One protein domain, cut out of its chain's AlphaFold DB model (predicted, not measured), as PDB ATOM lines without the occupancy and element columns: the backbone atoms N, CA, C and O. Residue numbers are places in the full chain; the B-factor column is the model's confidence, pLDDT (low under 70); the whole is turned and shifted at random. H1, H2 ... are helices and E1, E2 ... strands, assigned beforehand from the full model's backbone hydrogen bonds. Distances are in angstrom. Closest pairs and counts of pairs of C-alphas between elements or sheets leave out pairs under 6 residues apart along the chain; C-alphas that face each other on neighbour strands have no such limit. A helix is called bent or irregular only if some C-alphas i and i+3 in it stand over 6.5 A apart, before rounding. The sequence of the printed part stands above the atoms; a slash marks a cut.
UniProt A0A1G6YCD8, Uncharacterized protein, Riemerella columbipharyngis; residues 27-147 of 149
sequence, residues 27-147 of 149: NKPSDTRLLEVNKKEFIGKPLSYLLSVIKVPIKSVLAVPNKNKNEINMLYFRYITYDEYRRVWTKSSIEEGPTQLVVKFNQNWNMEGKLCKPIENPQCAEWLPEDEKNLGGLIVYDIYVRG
ATOM      1  N   ASN A  27      69.703 109.165  99.584       96.25
ATOM      2  CA  ASN A  27      69.317 110.235 100.510       96.25
ATOM      3  C   ASN A  27      70.418 110.570 101.521       96.25
ATOM      4  O   ASN A  27      70.431 111.658 102.092       96.25
ATOM      5  N   LYS A  28      71.361 109.652 101.730       95.50
ATOM      6  CA  LYS A  28      72.538 109.827 102.586       95.50
ATOM      7  C   LYS A  28      73.759 109.142 101.962       95.50
ATOM      8  O   LYS A  28      73.577 108.227 101.159       95.50
ATOM      9  N   PRO A  29      74.994 109.525 102.341       94.75
ATOM     10  CA  PRO A  29      76.216 108.923 101.799       94.75
ATOM     11  C   PRO A  29      76.253 107.390 101.871       94.75
ATOM     12  O   PRO A  29      76.745 106.748 100.952       94.75
ATOM     13  N   SER A  30      75.678 106.786 102.914       92.25
ATOM     14  CA  SER A  30      75.634 105.325 103.054       92.25
ATOM     15  C   SER A  30      74.793 104.610 102.003       92.25
ATOM     16  O   SER A  30      75.015 103.437 101.702       92.25
ATOM     17  N   ASP A  31      73.816 105.306 101.420       95.38
ATOM     18  CA  ASP A  31      72.934 104.725 100.412       95.38
ATOM     19  C   ASP A  31      73.668 104.511  99.084       95.38
ATOM     20  O   ASP A  31      73.212 103.733  98.255       95.38
ATOM     21  N   THR A  32      74.823 105.148  98.868       95.88
ATOM     22  CA  THR A  32      75.573 105.108  97.604       95.88
ATOM     23  C   THR A  32      75.899 103.688  97.149       95.88
ATOM     24  O   THR A  32      75.929 103.423  95.948       95.88
ATOM     25  N   ARG A  33      76.058 102.734  98.079       94.88
ATOM     26  CA  ARG A  33      76.253 101.306  97.760       94.88
ATOM     27  C   ARG A  33      75.082 100.693  96.983       94.88
ATOM     28  O   ARG A  33      75.296  99.758  96.212       94.88
ATOM     29  N   LEU A  34      73.870 101.240  97.106       95.81
ATOM     30  CA  LEU A  34      72.718 100.841  96.292       95.81
ATOM     31  C   LEU A  34      72.964 101.081  94.797       95.81
ATOM     32  O   LEU A  34      72.461 100.311  93.979       95.81
ATOM     33  N   LEU A  35      73.755 102.096  94.432       96.56
ATOM     34  CA  LEU A  35      74.124 102.343  93.037       96.56
ATOM     35  C   LEU A  35      74.969 101.190  92.492       96.56
ATOM     36  O   LEU A  35      74.692 100.690  91.409       96.56
ATOM     37  N   GLU A  36      75.963 100.724  93.251       95.62
ATOM     38  CA  GLU A  36      76.838  99.625  92.831       95.62
ATOM     39  C   GLU A  36      76.086  98.295  92.709       95.62
ATOM     40  O   GLU A  36      76.228  97.602  91.698       95.62
ATOM     41  N   VAL A  37      75.229  97.971  93.684       95.75
ATOM     42  CA  VAL A  37      74.375  96.769  93.647       95.75
ATOM     43  C   VAL A  37      73.491  96.756  92.397       95.75
ATOM     44  O   VAL A  37      73.323  95.715  91.761       95.75
ATOM     45  N   ASN A  38      72.982  97.921  91.997       96.38
ATOM     46  CA  ASN A  38      72.066  98.067  90.870       96.38
ATOM     47  C   ASN A  38      72.729  98.691  89.634       96.38
ATOM     48  O   ASN A  38      72.059  99.273  88.782       96.38
ATOM     49  N   LYS A  39      74.052  98.557  89.486       96.12
ATOM     50  CA  LYS A  39      74.806  99.302  88.466       96.12
ATOM     51  C   LYS A  39      74.342  99.103  87.028       96.12
ATOM     52  O   LYS A  39      74.508  99.992  86.195       96.12
ATOM     53  N   LYS A  40      73.713  97.961  86.740       96.19
ATOM     54  CA  LYS A  40      73.112  97.660  85.433       96.19
ATOM     55  C   LYS A  40      72.072  98.700  85.001       96.19
ATOM     56  O   LYS A  40      71.889  98.880  83.805       96.19
ATOM     57  N   GLU A  41      71.425  99.400  85.934       96.06
ATOM     58  CA  GLU A  41      70.456 100.455  85.617       96.06
ATOM     59  C   GLU A  41      71.092 101.737  85.069       96.06
ATOM     60  O   GLU A  41      70.399 102.526  84.416       96.06
ATOM     61  N   PHE A  42      72.385 101.947  85.335       96.44
ATOM     62  CA  PHE A  42      73.118 103.178  85.030       96.44
ATOM     63  C   PHE A  42      74.146 103.001  83.910       96.44
ATOM     64  O   PHE A  42      74.438 103.958  83.198       96.44
ATOM     65  N   ILE A  43      74.690 101.794  83.725       96.88
ATOM     66  CA  ILE A  43      75.655 101.509  82.656       96.88
ATOM     67  C   ILE A  43      75.035 101.810  81.283       96.88
ATOM     68  O   ILE A  43      73.901 101.432  80.993       96.88
ATOM     69  N   GLY A  44      75.796 102.497  80.432       96.62
ATOM     70  CA  GLY A  44      75.377 102.938  79.103       96.62
ATOM     71  C   GLY A  44      74.510 104.199  79.101       96.62
ATOM     72  O   GLY A  44      74.168 104.684  78.024       96.62
ATOM     73  N   LYS A  45      74.168 104.753  80.271       96.44
ATOM     74  CA  LYS A  45      73.386 105.988  80.387       96.44
ATOM     75  C   LYS A  45      74.276 107.208  80.648       96.44
ATOM     76  O   LYS A  45      75.416 107.050  81.096       96.44
ATOM     77  N   PRO A  46      73.765 108.424  80.384       96.62
ATOM     78  CA  PRO A  46      74.468 109.656  80.714       96.62
ATOM     79  C   PRO A  46      74.712 109.804  82.221       96.62
ATOM     80  O   PRO A  46      73.885 109.389  83.036       96.62
ATOM     81  N   LEU A  47      75.805 110.464  82.594       96.44
ATOM     82  CA  LEU A  47      76.145 110.788  83.976       96.44
ATOM     83  C   LEU A  47      75.025 111.582  84.660       96.44
ATOM     84  O   LEU A  47      74.713 111.306  85.811       96.44
ATOM     85  N   SER A  48      74.356 112.495  83.953       97.06
ATOM     86  CA  SER A  48      73.217 113.248  84.496       97.06
ATOM     87  C   SER A  48      72.074 112.345  84.979       97.06
ATOM     88  O   SER A  48      71.441 112.638  85.990       97.06
ATOM     89  N   TYR A  49      71.841 111.202  84.322       97.19
ATOM     90  CA  TYR A  49      70.851 110.223  84.775       97.19
ATOM     91  C   TYR A  49      71.259 109.605  86.120       97.19
ATOM     92  O   TYR A  49      70.436 109.518  87.030       97.19
ATOM     93  N   LEU A  50      72.535 109.237  86.272       97.25
ATOM     94  CA  LEU A  50      73.086 108.739  87.536       97.25
ATOM     95  C   LEU A  50      73.052 109.811  88.638       97.25
ATOM     96  O   LEU A  50      72.683 109.513  89.768       97.25
ATOM     97  N   LEU A  51      73.398 111.059  88.325       97.00
ATOM     98  CA  LEU A  51      73.378 112.155  89.296       97.00
ATOM     99  C   LEU A  51      71.949 112.504  89.737       97.00
ATOM    100  O   LEU A  51      71.733 112.822  90.903       97.00
ATOM    101  N   SER A  52      70.948 112.337  88.865       96.81
ATOM    102  CA  SER A  52      69.548 112.653  89.182       96.81
ATOM    103  C   SER A  52      68.966 111.845  90.350       96.81
ATOM    104  O   SER A  52      68.043 112.315  91.029       96.81
ATOM    105  N   VAL A  53      69.502 110.648  90.613       97.25
ATOM    106  CA  VAL A  53      69.079 109.798  91.737       97.25
ATOM    107  C   VAL A  53      69.804 110.131  93.043       97.25
ATOM    108  O   VAL A  53      69.407 109.642  94.101       97.25
ATOM    109  N   ILE A  54      70.830 110.983  93.002       97.00
ATOM    110  CA  ILE A  54      71.615 111.390  94.167       97.00
ATOM    111  C   ILE A  54      71.034 112.681  94.744       97.00
ATOM    112  O   ILE A  54      71.086 113.733  94.118       97.00
ATOM    113  N   LYS A  55      70.438 112.601  95.939       96.50
ATOM    114  CA  LYS A  55      69.829 113.756  96.628       96.50
ATOM    115  C   LYS A  55      70.741 114.370  97.681       96.50
ATOM    116  O   LYS A  55      70.553 115.521  98.063       96.50
ATOM    117  N   VAL A  56      71.739 113.616  98.133       95.19
ATOM    118  CA  VAL A  56      72.800 114.131  98.995       95.19
ATOM    119  C   VAL A  56      73.776 114.998  98.177       95.19
ATOM    120  O   VAL A  56      74.210 114.570  97.107       95.19
ATOM    121  N   PRO A  57      74.162 116.195  98.656       96.19
ATOM    122  CA  PRO A  57      75.098 117.051  97.938       96.19
ATOM    123  C   PRO A  57      76.459 116.383  97.719       96.19
ATOM    124  O   PRO A  57      77.116 115.944  98.667       96.19
ATOM    125  N   ILE A  58      76.907 116.362  96.466       97.50
ATOM    126  CA  ILE A  58      78.303 116.100  96.124       97.50
ATOM    127  C   ILE A  58      79.069 117.391  96.400       97.50
ATOM    128  O   ILE A  58      78.716 118.444  95.881       97.50
ATOM    129  N   LYS A  59      80.095 117.316  97.247       96.31
ATOM    130  CA  LYS A  59      80.868 118.485  97.683       96.31
ATOM    131  C   LYS A  59      82.235 118.573  97.025       96.31
ATOM    132  O   LYS A  59      82.801 119.657  96.947       96.31
ATOM    133  N   SER A  60      82.797 117.441  96.607       96.06
ATOM    134  CA  SER A  60      84.050 117.450  95.866       96.06
ATOM    135  C   SER A  60      84.173 116.303  94.872       96.06
ATOM    136  O   SER A  60      83.525 115.261  95.004       96.06
ATOM    137  N   VAL A  61      85.037 116.506  93.882       95.69
ATOM    138  CA  VAL A  61      85.344 115.564  92.814       95.69
ATOM    139  C   VAL A  61      86.858 115.375  92.680       95.69
ATOM    140  O   VAL A  61      87.660 116.256  92.991       95.69
ATOM    141  N   LEU A  62      87.280 114.193  92.240       92.69
ATOM    142  CA  LEU A  62      88.637 113.958  91.753       92.69
ATOM    143  C   LEU A  62      88.585 113.205  90.428       92.69
ATOM    144  O   LEU A  62      88.026 112.112  90.349       92.69
ATOM    145  N   ALA A  63      89.229 113.773  89.417       91.12
ATOM    146  CA  ALA A  63      89.462 113.133  88.137       91.12
ATOM    147  C   ALA A  63      90.752 112.298  88.190       91.12
ATOM    148  O   ALA A  63      91.795 112.797  88.616       91.12
ATOM    149  N   VAL A  64      90.686 111.023  87.799       88.25
ATOM    150  CA  VAL A  64      91.820 110.087  87.892       88.25
ATOM    151  C   VAL A  64      91.980 109.306  86.586       88.25
ATOM    152  O   VAL A  64      90.973 108.864  86.019       88.25
ATOM    153  N   PRO A  65      93.219 109.089  86.110       83.44
ATOM    154  CA  PRO A  65      93.470 108.162  85.018       83.44
ATOM    155  C   PRO A  65      93.251 106.699  85.423       83.44
ATOM    156  O   PRO A  65      93.406 106.326  86.586       83.44
ATOM    157  N   ASN A  66      92.922 105.838  84.458       73.50
ATOM    158  CA  ASN A  66      92.963 104.382  84.643       73.50
ATOM    159  C   ASN A  66      94.348 103.844  84.244       73.50
ATOM    160  O   ASN A  66      95.371 104.374  84.667       73.50
ATOM    161  N   LYS A  67      94.414 102.778  83.435       75.31
ATOM    162  CA  LYS A  67      95.669 102.120  83.051       75.31
ATOM    163  C   LYS A  67      96.594 103.034  82.242       75.31
ATOM    164  O   LYS A  67      97.809 102.890  82.333       75.31
ATOM    165  N   ASN A  68      96.031 103.956  81.462       80.44
ATOM    166  CA  ASN A  68      96.797 104.975  80.760       80.44
ATOM    167  C   ASN A  68      96.892 106.233  81.631       80.44
ATOM    168  O   ASN A  68      95.908 106.938  81.820       80.44
ATOM    169  N   LYS A  69      98.096 106.523  82.131       78.69
ATOM    170  CA  LYS A  69      98.380 107.673  83.005       78.69
ATOM    171  C   LYS A  69      98.116 109.042  82.366       78.69
ATOM    172  O   LYS A  69      98.076 110.027  83.090       78.69
ATOM    173  N   ASN A  70      97.970 109.100  81.042       81.06
ATOM    174  CA  ASN A  70      97.727 110.336  80.300       81.06
ATOM    175  C   ASN A  70      96.239 110.552  79.977       81.06
ATOM    176  O   ASN A  70      95.895 111.551  79.350       81.06
ATOM    177  N   GLU A  71      95.361 109.627  80.376       84.00
ATOM    178  CA  GLU A  71      93.948 109.638  80.009       84.00
ATOM    179  C   GLU A  71      93.056 109.528  81.242       84.00
ATOM    180  O   GLU A  71      93.027 108.499  81.917       84.00
ATOM    181  N   ILE A  72      92.293 110.583  81.512       87.12
ATOM    182  CA  ILE A  72      91.271 110.593  82.552       87.12
ATOM    183  C   ILE A  72      90.036 109.876  82.021       87.12
ATOM    184  O   ILE A  72      89.478 110.255  80.995       87.12
ATOM    185  N   ASN A  73      89.583 108.877  82.768       91.50
ATOM    186  CA  ASN A  73      88.357 108.138  82.476       91.50
ATOM    187  C   ASN A  73      87.581 107.761  83.756       91.50
ATOM    188  O   ASN A  73      86.695 106.902  83.723       91.50
ATOM    189  N   MET A  74      87.957 108.346  84.902       93.81
ATOM    190  CA  MET A  74      87.295 108.131  86.187       93.81
ATOM    191  C   MET A  74      87.066 109.437  86.943       93.81
ATOM    192  O   MET A  74      87.964 110.276  87.030       93.81
ATOM    193  N   LEU A  75      85.883 109.560  87.547       95.19
ATOM    194  CA  LEU A  75      85.531 110.595  88.515       95.19
ATOM    195  C   LEU A  75      85.231 109.937  89.863       95.19
ATOM    196  O   LEU A  75      84.493 108.957  89.938       95.19
ATOM    197  N   TYR A  76      85.801 110.490  90.927       95.31
ATOM    198  CA  TYR A  76      85.513 110.134  92.311       95.31
ATOM    199  C   TYR A  76      84.670 111.252  92.905       95.31
ATOM    200  O   TYR A  76      85.195 112.330  93.176       95.31
ATOM    201  N   PHE A  77      83.384 110.999  93.112       97.44
ATOM    202  CA  PHE A  77      82.479 111.922  93.781       97.44
ATOM    203  C   PHE A  77      82.495 111.690  95.284       97.44
ATOM    204  O   PHE A  77      82.416 110.551  95.754       97.44
ATOM    205  N   ARG A  78      82.574 112.783  96.040       95.69
ATOM    206  CA  ARG A  78      82.640 112.769  97.500       95.69
ATOM    207  C   ARG A  78      81.546 113.647  98.088       95.69
ATOM    208  O   ARG A  78      81.289 114.749  97.611       95.69
ATOM    209  N   TYR A  79      80.977 113.186  99.195       95.81
ATOM    210  CA  TYR A  79      79.961 113.917  99.966       95.81
ATOM    211  C   TYR A  79      80.561 114.872 101.014       95.81
ATOM    212  O   TYR A  79      79.845 115.510 101.786       95.81
ATOM    213  N   ILE A  80      81.890 114.974 101.033       94.50
ATOM    214  CA  ILE A  80      82.679 115.861 101.888       94.50
ATOM    215  C   ILE A  80      83.557 116.774 101.027       94.50
ATOM    216  O   ILE A  80      83.836 116.462  99.862       94.50
ATOM    217  N   THR A  81      83.988 117.903 101.580       94.75
ATOM    218  CA  THR A  81      84.878 118.841 100.885       94.75
ATOM    219  C   THR A  81      86.278 118.251 100.712       94.75
ATOM    220  O   THR A  81      86.667 117.291 101.386       94.75
ATOM    221  N   TYR A  82      87.071 118.837  99.813       92.50
ATOM    222  CA  TYR A  82      88.466 118.434  99.628       92.50
ATOM    223  C   TYR A  82      89.300 118.598 100.912       92.50
ATOM    224  O   TYR A  82      90.107 117.728 101.246       92.50
ATOM    225  N   ASP A  83      89.061 119.666 101.676       91.56
ATOM    226  CA  ASP A  83      89.756 119.916 102.940       91.56
ATOM    227  C   ASP A  83      89.373 118.914 104.031       91.56
ATOM    228  O   ASP A  83      90.247 118.425 104.752       91.56
ATOM    229  N   GLU A  84      88.087 118.566 104.139       92.06
ATOM    230  CA  GLU A  84      87.623 117.494 105.026       92.06
ATOM    231  C   GLU A  84      88.301 116.172 104.647       92.06
ATOM    232  O   GLU A  84      88.884 115.506 105.505       92.06
ATOM    233  N   TYR A  85      88.318 115.846 103.350       90.31
ATOM    234  CA  TYR A  85      88.948 114.638 102.826       90.31
ATOM    235  C   TYR A  85      90.435 114.556 103.176       90.31
ATOM    236  O   TYR A  85      90.897 113.527 103.667       90.31
ATOM    237  N   ARG A  86      91.194 115.644 103.006       88.31
ATOM    238  CA  ARG A  86      92.627 115.683 103.341       88.31
ATOM    239  C   ARG A  86      92.924 115.395 104.812       88.31
ATOM    240  O   ARG A  86      93.976 114.834 105.111       88.31
ATOM    241  N   ARG A  87      92.033 115.791 105.726       87.50
ATOM    242  CA  ARG A  87      92.214 115.598 107.177       87.50
ATOM    243  C   ARG A  87      91.971 114.157 107.617       87.50
ATOM    244  O   ARG A  87      92.553 113.732 108.615       87.50
ATOM    245  N   VAL A  88      91.104 113.438 106.906       84.12
ATOM    246  CA  VAL A  88      90.737 112.050 107.230       84.12
ATOM    247  C   VAL A  88      91.539 111.029 106.425       84.12
ATOM    248  O   VAL A  88      91.873 109.973 106.947       84.12
ATOM    249  N   TRP A  89      91.942 111.361 105.195       73.19
ATOM    250  CA  TRP A  89      92.712 110.469 104.320       73.19
ATOM    251  C   TRP A  89      94.067 110.055 104.901       73.19
ATOM    252  O   TRP A  89      94.538 108.952 104.661       73.19
ATOM    253  N   THR A  90      94.705 110.922 105.684       64.94
ATOM    254  CA  THR A  90      95.991 110.614 106.326       64.94
ATOM    255  C   THR A  90      95.867 109.678 107.527       64.94
ATOM    256  O   THR A  90      96.883 109.188 108.010       64.94
ATOM    257  N   LYS A  91      94.647 109.438 108.023       60.47
ATOM    258  CA  LYS A  91      94.386 108.659 109.242       60.47
ATOM    259  C   LYS A  91      93.800 107.277 108.971       60.47
ATOM    260  O   LYS A  91      93.837 106.437 109.862       60.47
ATOM    261  N   SER A  92      93.284 107.050 107.768       58.94
ATOM    262  CA  SER A  92      92.487 105.876 107.430       58.94
ATOM    263  C   SER A  92      93.054 105.187 106.196       58.94
ATOM    264  O   SER A  92      93.532 105.845 105.270       58.94
ATOM    265  N   SER A  93      92.970 103.858 106.140       68.31
ATOM    266  CA  SER A  93      93.189 103.143 104.878       68.31
ATOM    267  C   SER A  93      92.165 103.589 103.818       68.31
ATOM    268  O   SER A  93      91.105 104.124 104.144       68.31
ATOM    269  N   ILE A  94      92.451 103.353 102.531       66.75
ATOM    270  CA  ILE A  94      91.552 103.719 101.413       66.75
ATOM    271  C   ILE A  94      90.128 103.162 101.613       66.75
ATOM    272  O   ILE A  94      89.158 103.773 101.166       66.75
ATOM    273  N   GLU A  95      90.000 102.023 102.297       71.50
ATOM    274  CA  GLU A  95      88.721 101.365 102.583       71.50
ATOM    275  C   GLU A  95      88.019 101.872 103.848       71.50
ATOM    276  O   GLU A  95      86.821 101.663 104.010       71.50
ATOM    277  N   GLU A  96      88.738 102.560 104.729       76.19
ATOM    278  CA  GLU A  96      88.208 103.193 105.945       76.19
ATOM    279  C   GLU A  96      87.987 104.698 105.771       76.19
ATOM    280  O   GLU A  96      87.549 105.385 106.691       76.19
ATOM    281  N   GLY A  97      88.329 105.224 104.596       83.50
ATOM    282  CA  GLY A  97      88.033 106.592 104.222       83.50
ATOM    283  C   GLY A  97      86.528 106.839 104.055       83.50
ATOM    284  O   GLY A  97      85.739 105.896 104.007       83.50
ATOM    285  N   PRO A  98      86.137 108.113 103.910       90.19
ATOM    286  CA  PRO A  98      84.745 108.507 103.700       90.19
ATOM    287  C   PRO A  98      84.182 107.862 102.431       90.19
ATOM    288  O   PRO A  98      84.923 107.670 101.464       90.19
ATOM    289  N   THR A  99      82.876 107.584 102.413       92.88
ATOM    290  CA  THR A  99      82.193 107.010 101.247       92.88
ATOM    291  C   THR A  99      82.374 107.869  99.986       92.88
ATOM    292  O   THR A  99      82.120 109.077  99.985       92.88
ATOM    293  N   GLN A 100      82.807 107.231  98.893       94.88
ATOM    294  CA  GLN A 100      83.010 107.846  97.575       94.88
ATOM    295  C   GLN A 100      82.325 107.010  96.495       94.88
ATOM    296  O   GLN A 100      82.505 105.791  96.444       94.88
ATOM    297  N   LEU A 101      81.603 107.670  95.592       97.38
ATOM    298  CA  LEU A 101      81.124 107.054  94.358       97.38
ATOM    299  C   LEU A 101      82.206 107.192  93.295       97.38
ATOM    300  O   LEU A 101      82.596 108.308  92.952       97.38
ATOM    301  N   VAL A 102      82.663 106.076  92.739       96.50
ATOM    302  CA  VAL A 102      83.580 106.093  91.604       96.50
ATOM    303  C   VAL A 102      82.823 105.759  90.334       96.50
ATOM    304  O   VAL A 102      82.203 104.702  90.228       96.50
ATOM    305  N   VAL A 103      82.910 106.653  89.355       96.88
ATOM    306  CA  VAL A 103      82.298 106.498  88.036       96.88
ATOM    307  C   VAL A 103      83.394 106.374  86.999       96.88
ATOM    308  O   VAL A 103      84.238 107.260  86.880       96.88
ATOM    309  N   LYS A 104      83.375 105.280  86.236       95.19
ATOM    310  CA  LYS A 104      84.202 105.116  85.040       95.19
ATOM    311  C   LYS A 104      83.372 105.460  83.816       95.19
ATOM    312  O   LYS A 104      82.212 105.058  83.733       95.19
ATOM    313  N   PHE A 105      83.974 106.131  82.851       91.69
ATOM    314  CA  PHE A 105      83.350 106.474  81.577       91.69
ATOM    315  C   PHE A 105      84.168 105.912  80.414       91.69
ATOM    316  O   PHE A 105      85.328 105.527  80.583       91.69
ATOM    317  N   ASN A 106      83.529 105.764  79.252       78.62
ATOM    318  CA  ASN A 106      84.181 105.189  78.070       78.62
ATOM    319  C   ASN A 106      85.010 106.220  77.284       78.62
ATOM    320  O   ASN A 106      85.767 105.837  76.394       78.62
ATOM    321  N   GLN A 107      84.856 107.506  77.604       78.06
ATOM    322  CA  GLN A 107      85.630 108.591  77.027       78.06
ATOM    323  C   GLN A 107      86.945 108.765  77.787       78.06
ATOM    324  O   GLN A 107      86.963 108.827  79.013       78.06
ATOM    325  N   ASN A 108      88.041 108.897  77.051       78.75
ATOM    326  CA  ASN A 108      89.344 109.206  77.619       78.75
ATOM    327  C   ASN A 108      89.641 110.685  77.364       78.75
ATOM    328  O   ASN A 108      89.728 111.108  76.212       78.75
ATOM    329  N   TRP A 109      89.775 111.483  78.422       81.25
ATOM    330  CA  TRP A 109      90.230 112.867  78.298       81.25
ATOM    331  C   TRP A 109      91.739 112.933  78.417       81.25
ATOM    332  O   TRP A 109      92.311 112.424  79.379       81.25
ATOM    333  N   ASN A 110      92.380 113.600  77.465       78.88
ATOM    334  CA  ASN A 110      93.813 113.820  77.523       78.88
ATOM    335  C   ASN A 110      94.156 114.783  78.673       78.88
ATOM    336  O   ASN A 110      93.494 115.804  78.853       78.88
ATOM    337  N   MET A 111      95.203 114.473  79.435       75.81
ATOM    338  CA  MET A 111      95.721 115.317  80.519       75.81
ATOM    339  C   MET A 111      96.589 116.491  80.028       75.81
ATOM    340  O   MET A 111      97.413 117.016  80.777       75.81
ATOM    341  N   GLU A 112      96.431 116.908  78.774       77.12
ATOM    342  CA  GLU A 112      97.177 118.024  78.198       77.12
ATOM    343  C   GLU A 112      96.739 119.379  78.777       77.12
ATOM    344  O   GLU A 112      95.560 119.644  79.004       77.12
ATOM    345  N   GLY A 113      97.714 120.271  78.979       76.88
ATOM    346  CA  GLY A 113      97.489 121.645  79.428       76.88
ATOM    347  C   GLY A 113      97.738 121.886  80.920       76.88
ATOM    348  O   GLY A 113      98.337 121.080  81.633       76.88
ATOM    349  N   LYS A 114      97.327 123.068  81.395       77.94
ATOM    350  CA  LYS A 114      97.450 123.447  82.807       77.94
ATOM    351  C   LYS A 114      96.335 122.783  83.606       77.94
ATOM    352  O   LYS A 114      95.192 123.224  83.569       77.94
ATOM    353  N   LEU A 115      96.691 121.747  84.351       79.62
ATOM    354  CA  LEU A 115      95.790 121.103  85.299       79.62
ATOM    355  C   LEU A 115      95.652 121.971  86.541       79.62
ATOM    356  O   LEU A 115      96.659 122.405  87.111       79.62
ATOM    357  N   CYS A 116      94.421 122.182  86.995       83.50
ATOM    358  CA  CYS A 116      94.245 122.788  88.298       83.50
ATOM    359  C   CYS A 116      94.547 121.774  89.406       83.50
ATOM    360  O   CYS A 116      94.094 120.630  89.370       83.50
ATOM    361  N   LYS A 117      95.327 122.200  90.400       86.19
ATOM    362  CA  LYS A 117      95.749 121.360  91.516       86.19
ATOM    363  C   LYS A 117      95.021 121.787  92.788       86.19
ATOM    364  O   LYS A 117      95.283 122.884  93.275       86.19
ATOM    365  N   PRO A 118      94.208 120.910  93.398       88.69
ATOM    366  CA  PRO A 118      93.480 121.223  94.631       88.69
ATOM    367  C   PRO A 118      94.357 121.641  95.823       88.69
ATOM    368  O   PRO A 118      93.893 122.324  96.727       88.69
ATOM    369  N   ILE A 119      95.637 121.254  95.832       86.38
ATOM    370  CA  ILE A 119      96.608 121.682  96.854       86.38
ATOM    371  C   ILE A 119      96.912 123.186  96.743       86.38
ATOM    372  O   ILE A 119      97.122 123.836  97.762       86.38
ATOM    373  N   GLU A 120      96.953 123.716  95.520       89.00
ATOM    374  CA  GLU A 120      97.245 125.124  95.221       89.00
ATOM    375  C   GLU A 120      95.950 125.958  95.173       89.00
ATOM    376  O   GLU A 120      95.940 127.106  95.605       89.00
ATOM    377  N   ASN A 121      94.852 125.366  94.689       88.44
ATOM    378  CA  ASN A 121      93.520 125.967  94.655       88.44
ATOM    379  C   ASN A 121      92.433 124.924  95.001       88.44
ATOM    380  O   ASN A 121      92.016 124.174  94.113       88.44
ATOM    381  N   PRO A 122      91.940 124.879  96.256       86.25
ATOM    382  CA  PRO A 122      90.933 123.908  96.697       86.25
ATOM    383  C   PRO A 122      89.635 123.911  95.881       86.25
ATOM    384  O   PRO A 122      89.029 122.851  95.725       86.25
ATOM    385  N   GLN A 123      89.256 125.058  95.296       87.69
ATOM    386  CA  GLN A 123      88.047 125.190  94.471       87.69
ATOM    387  C   GLN A 123      88.069 124.270  93.250       87.69
ATOM    388  O   GLN A 123      87.032 123.874  92.738       87.69
ATOM    389  N   CYS A 124      89.251 123.851  92.805       90.38
ATOM    390  CA  CYS A 124      89.392 122.938  91.676       90.38
ATOM    391  C   CYS A 124      88.984 121.495  91.965       90.38
ATOM    392  O   CYS A 124      88.981 120.667  91.056       90.38
ATOM    393  N   ALA A 125      88.701 121.175  93.225       94.38
ATOM    394  CA  ALA A 125      88.074 119.922  93.600       94.38
ATOM    395  C   ALA A 125      86.601 120.101  93.968       94.38
ATOM    396  O   ALA A 125      85.976 119.101  94.296       94.38
ATOM    397  N   GLU A 126      86.041 121.312  93.968       95.75
ATOM    398  CA  GLU A 126      84.615 121.507  94.242       95.75
ATOM    399  C   GLU A 126      83.781 120.966  93.079       95.75
ATOM    400  O   GLU A 126      84.200 121.014  91.927       95.75
ATOM    401  N   TRP A 127      82.621 120.391  93.399       95.75
ATOM    402  CA  TRP A 127      81.644 120.000  92.389       95.75
ATOM    403  C   TRP A 127      80.612 121.113  92.257       95.75
ATOM    404  O   TRP A 127      79.879 121.389  93.210       95.75
ATOM    405  N   LEU A 128      80.565 121.749  91.093       93.81
ATOM    406  CA  LEU A 128      79.697 122.885  90.821       93.81
ATOM    407  C   LEU A 128      78.548 122.494  89.875       93.81
ATOM    408  O   LEU A 128      78.676 121.552  89.086       93.81
ATOM    409  N   PRO A 129      77.416 123.221  89.894       91.31
ATOM    410  CA  PRO A 129      76.326 123.006  88.938       91.31
ATOM    411  C   PRO A 129      76.779 123.070  87.469       91.31
ATOM    412  O   PRO A 129      76.252 122.359  86.609       91.31
ATOM    413  N   GLU A 130      77.774 123.902  87.167       93.00
ATOM    414  CA  GLU A 130      78.378 124.010  85.840       93.00
ATOM    415  C   GLU A 130      79.084 122.715  85.422       93.00
ATOM    416  O   GLU A 130      79.011 122.337  84.250       93.00
ATOM    417  N   ASP A 131      79.716 122.004  86.359       92.19
ATOM    418  CA  ASP A 131      80.361 120.720  86.083       92.19
ATOM    419  C   ASP A 131      79.323 119.669  85.702       92.19
ATOM    420  O   ASP A 131      79.501 118.947  84.724       92.19
ATOM    421  N   GLU A 132      78.191 119.624  86.408       91.19
ATOM    422  CA  GLU A 132      77.089 118.724  86.066       91.19
ATOM    423  C   GLU A 132      76.543 119.007  84.663       91.19
ATOM    424  O   GLU A 132      76.314 118.080  83.883       91.19
ATOM    425  N   LYS A 133      76.405 120.285  84.296       93.06
ATOM    426  CA  LYS A 133      75.985 120.679  82.947       93.06
ATOM    427  C   LYS A 133      76.998 120.249  81.882       93.06
ATOM    428  O   LYS A 133      76.600 119.737  80.837       93.06
ATOM    429  N   ASN A 134      78.288 120.461  82.132       92.62
ATOM    430  CA  ASN A 134      79.352 120.200  81.160       92.62
ATOM    431  C   ASN A 134      79.666 118.705  81.014       92.62
ATOM    432  O   ASN A 134      80.016 118.244  79.929       92.62
ATOM    433  N   LEU A 135      79.537 117.943  82.100       92.88
ATOM    434  CA  LEU A 135      79.950 116.542  82.184       92.88
ATOM    435  C   LEU A 135      78.768 115.569  82.187       92.88
ATOM    436  O   LEU A 135      78.962 114.364  82.026       92.88
ATOM    437  N   GLY A 136      77.535 116.057  82.319       93.38
ATOM    438  CA  GLY A 136      76.331 115.230  82.410       93.38
ATOM    439  C   GLY A 136      76.108 114.300  81.212       93.38
ATOM    440  O   GLY A 136      75.464 113.264  81.361       93.38
ATOM    441  N   GLY A 137      76.669 114.627  80.044       94.44
ATOM    442  CA  GLY A 137      76.606 113.798  78.837       94.44
ATOM    443  C   GLY A 137      77.575 112.609  78.801       94.44
ATOM    444  O   GLY A 137      77.491 111.802  77.876       94.44
ATOM    445  N   LEU A 138      78.493 112.478  79.768       93.19
ATOM    446  CA  LEU A 138      79.430 111.352  79.812       93.19
ATOM    447  C   LEU A 138      78.695 110.029  79.957       93.19
ATOM    448  O   LEU A 138      77.745 109.925  80.726       93.19
ATOM    449  N   ILE A 139      79.157 109.002  79.246       95.56
ATOM    450  CA  ILE A 139      78.499 107.697  79.274       95.56
ATOM    451  C   ILE A 139      79.122 106.855  80.375       95.56
ATOM    452  O   ILE A 139      80.313 106.542  80.339       95.56
ATOM    453  N   VAL A 140      78.294 106.462  81.339       96.31
ATOM    454  CA  VAL A 140      78.702 105.610  82.453       96.31
ATOM    455  C   VAL A 140      79.063 104.225  81.920       96.31
ATOM    456  O   VAL A 140      78.229 103.521  81.352       96.31
ATOM    457  N   TYR A 141      80.314 103.820  82.111       95.50
ATOM    458  CA  TYR A 141      80.827 102.506  81.724       95.50
ATOM    459  C   TYR A 141      80.781 101.513  82.889       95.50
ATOM    460  O   TYR A 141      80.432 100.350  82.710       95.50
ATOM    461  N   ASP A 142      81.130 101.971  84.089       96.06
ATOM    462  CA  ASP A 142      81.131 101.169  85.310       96.06
ATOM    463  C   ASP A 142      81.005 102.099  86.517       96.06
ATOM    464  O   ASP A 142      81.402 103.266  86.456       96.06
ATOM    465  N   ILE A 143      80.483 101.575  87.619       97.12
ATOM    466  CA  ILE A 143      80.428 102.277  88.900       97.12
ATOM    467  C   ILE A 143      80.774 101.318  90.027       97.12
ATOM    468  O   ILE A 143      80.460 100.127  89.961       97.12
ATOM    469  N   TYR A 144      81.418 101.854  91.052       96.12
ATOM    470  CA  TYR A 144      81.714 101.136  92.283       96.12
ATOM    471  C   TYR A 144      81.883 102.127  93.435       96.12
ATOM    472  O   TYR A 144      82.138 103.314  93.210       96.12
ATOM    473  N   VAL A 145      81.731 101.655  94.668       95.00
ATOM    474  CA  VAL A 145      81.829 102.493  95.864       95.00
ATOM    475  C   VAL A 145      83.107 102.171  96.628       95.00
ATOM    476  O   VAL A 145      83.537 101.024  96.716       95.00
ATOM    477  N   ARG A 146      83.744 103.206  97.181       91.56
ATOM    478  CA  ARG A 146      84.868 103.069  98.118       91.56
ATOM    479  C   ARG A 146      84.534 103.696  99.459       91.56
ATOM    480  O   ARG A 146      83.678 104.573  99.529       91.56
ATOM    481  N   GLY A 147      85.284 103.292 100.478       87.69
ATOM    482  CA  GLY A 147      85.166 103.821 101.828       87.69
ATOM    483  C   GLY A 147      84.069 103.154 102.654       87.69
ATOM    484  O   GLY A 147      83.369 102.225 102.217       87.69
TER     485      GLY A 147
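What this domain is: This is residues 27 to 147 of the 149 residues of an uncharacterized protein of Riemerella columbipharyngis (UniProt A0A1G6YCD8). A strongly twisted wall of four antiparallel strands has two short helices, H1 and H2, over one face toward the E4 edge, while H5 sits off the sheet beyond H2. At the other edge, H4 lies beside E1, and H3 only grazes the sheet near the start of E1. The 121 printed residues have five named helices and four named strands, along the chain H1, H2, E1, E2, H3, E3, H4, H5, E4, with sheet order E1, E2, E3, E4; the class is mixed, helices and strands. The whole is compact, with a radius of gyration of the C-alphas of 13.9 A, and rounded, spanning 37 by 33 by 28 A.

How they stand to each other: The edge strand E1, residues 60 to 65, forms a hairpin with E2, residues 71 to 78; N 62 and O 76 are 2.9 A apart, within hydrogen-bond range. E2 is also antiparallel to E3, residues 100 to 110, with N 75 and O 103 at 2.9 A; E3 bends by 90 degrees at residue 106. E3 is antiparallel to the other edge strand, E4, residues 140 to 146, with N 104 and O 142 at 2.8 A. H1, residues 29 to 37, and H2, residues 47 to 52, lie on the same face, making two layers, helices on one face of a sheet. H1 has a height over the sheet of 8.1 A and lies over E4, slantwise to the strands at 48 degrees on the local plane; the closest C-alphas, of Glu 36 and Tyr 144, are 5.1 A apart. H2 also lies over E4, at a height of 10.9 A over the sheet; the closest C-alphas, of Leu 47 and Val 140, are 6.0 A apart. H5, residues 129 to 135, is not on the sheet but only just touches H2, with 3 pairs of C-alphas within 8 A, the closest being Ser 48 and Glu 132 at 6.9 A. H4, residues 122 to 125, stands at the sheet's level; its C-alpha of Ala 125 is 5.2 A from that of Val 61, the closest in E1. H3, residues 82 to 89, grazes the sheet with residues 82 to 85 and only just touches H4, with 3 pairs within 8 A, the closest C-alphas being those of Tyr 82 and Ala 125 at 6.2 A. In H2, H3 and H5 every O i to N i+4 pair is within hydrogen-bond range; H1 has 1 of 5, with 4 of 6 O i to N i+3 pairs, and H4 is too short for such a pair.

Where its parts are: E3 is the longest strand, 23.5 A from first to last C-alpha; E2 measures 21.1 A, E1 17.1 A and E4 17.0 A. H1 measures 14.8 A from C-alpha 29 at (76.216, 108.923, 101.799), and is irregular, but only just: C-alphas 30 and 33 are 6.7 A apart. H3 measures 10.2 A, H5 10.0 A, H2 8.6 A and H4 5.8 A. E4 ends at C-alpha 146, (84.868, 103.069, 98.118).

The domain as a whole: The two C-alphas farthest apart, of Lys 40 and Glu 120, are 37.8 A apart. The printed part has no cut, and the link from E3 to H4, 11 residues, is long. The mean pLDDT of the printed part is 89.8; residues 90 to 94 are under 70.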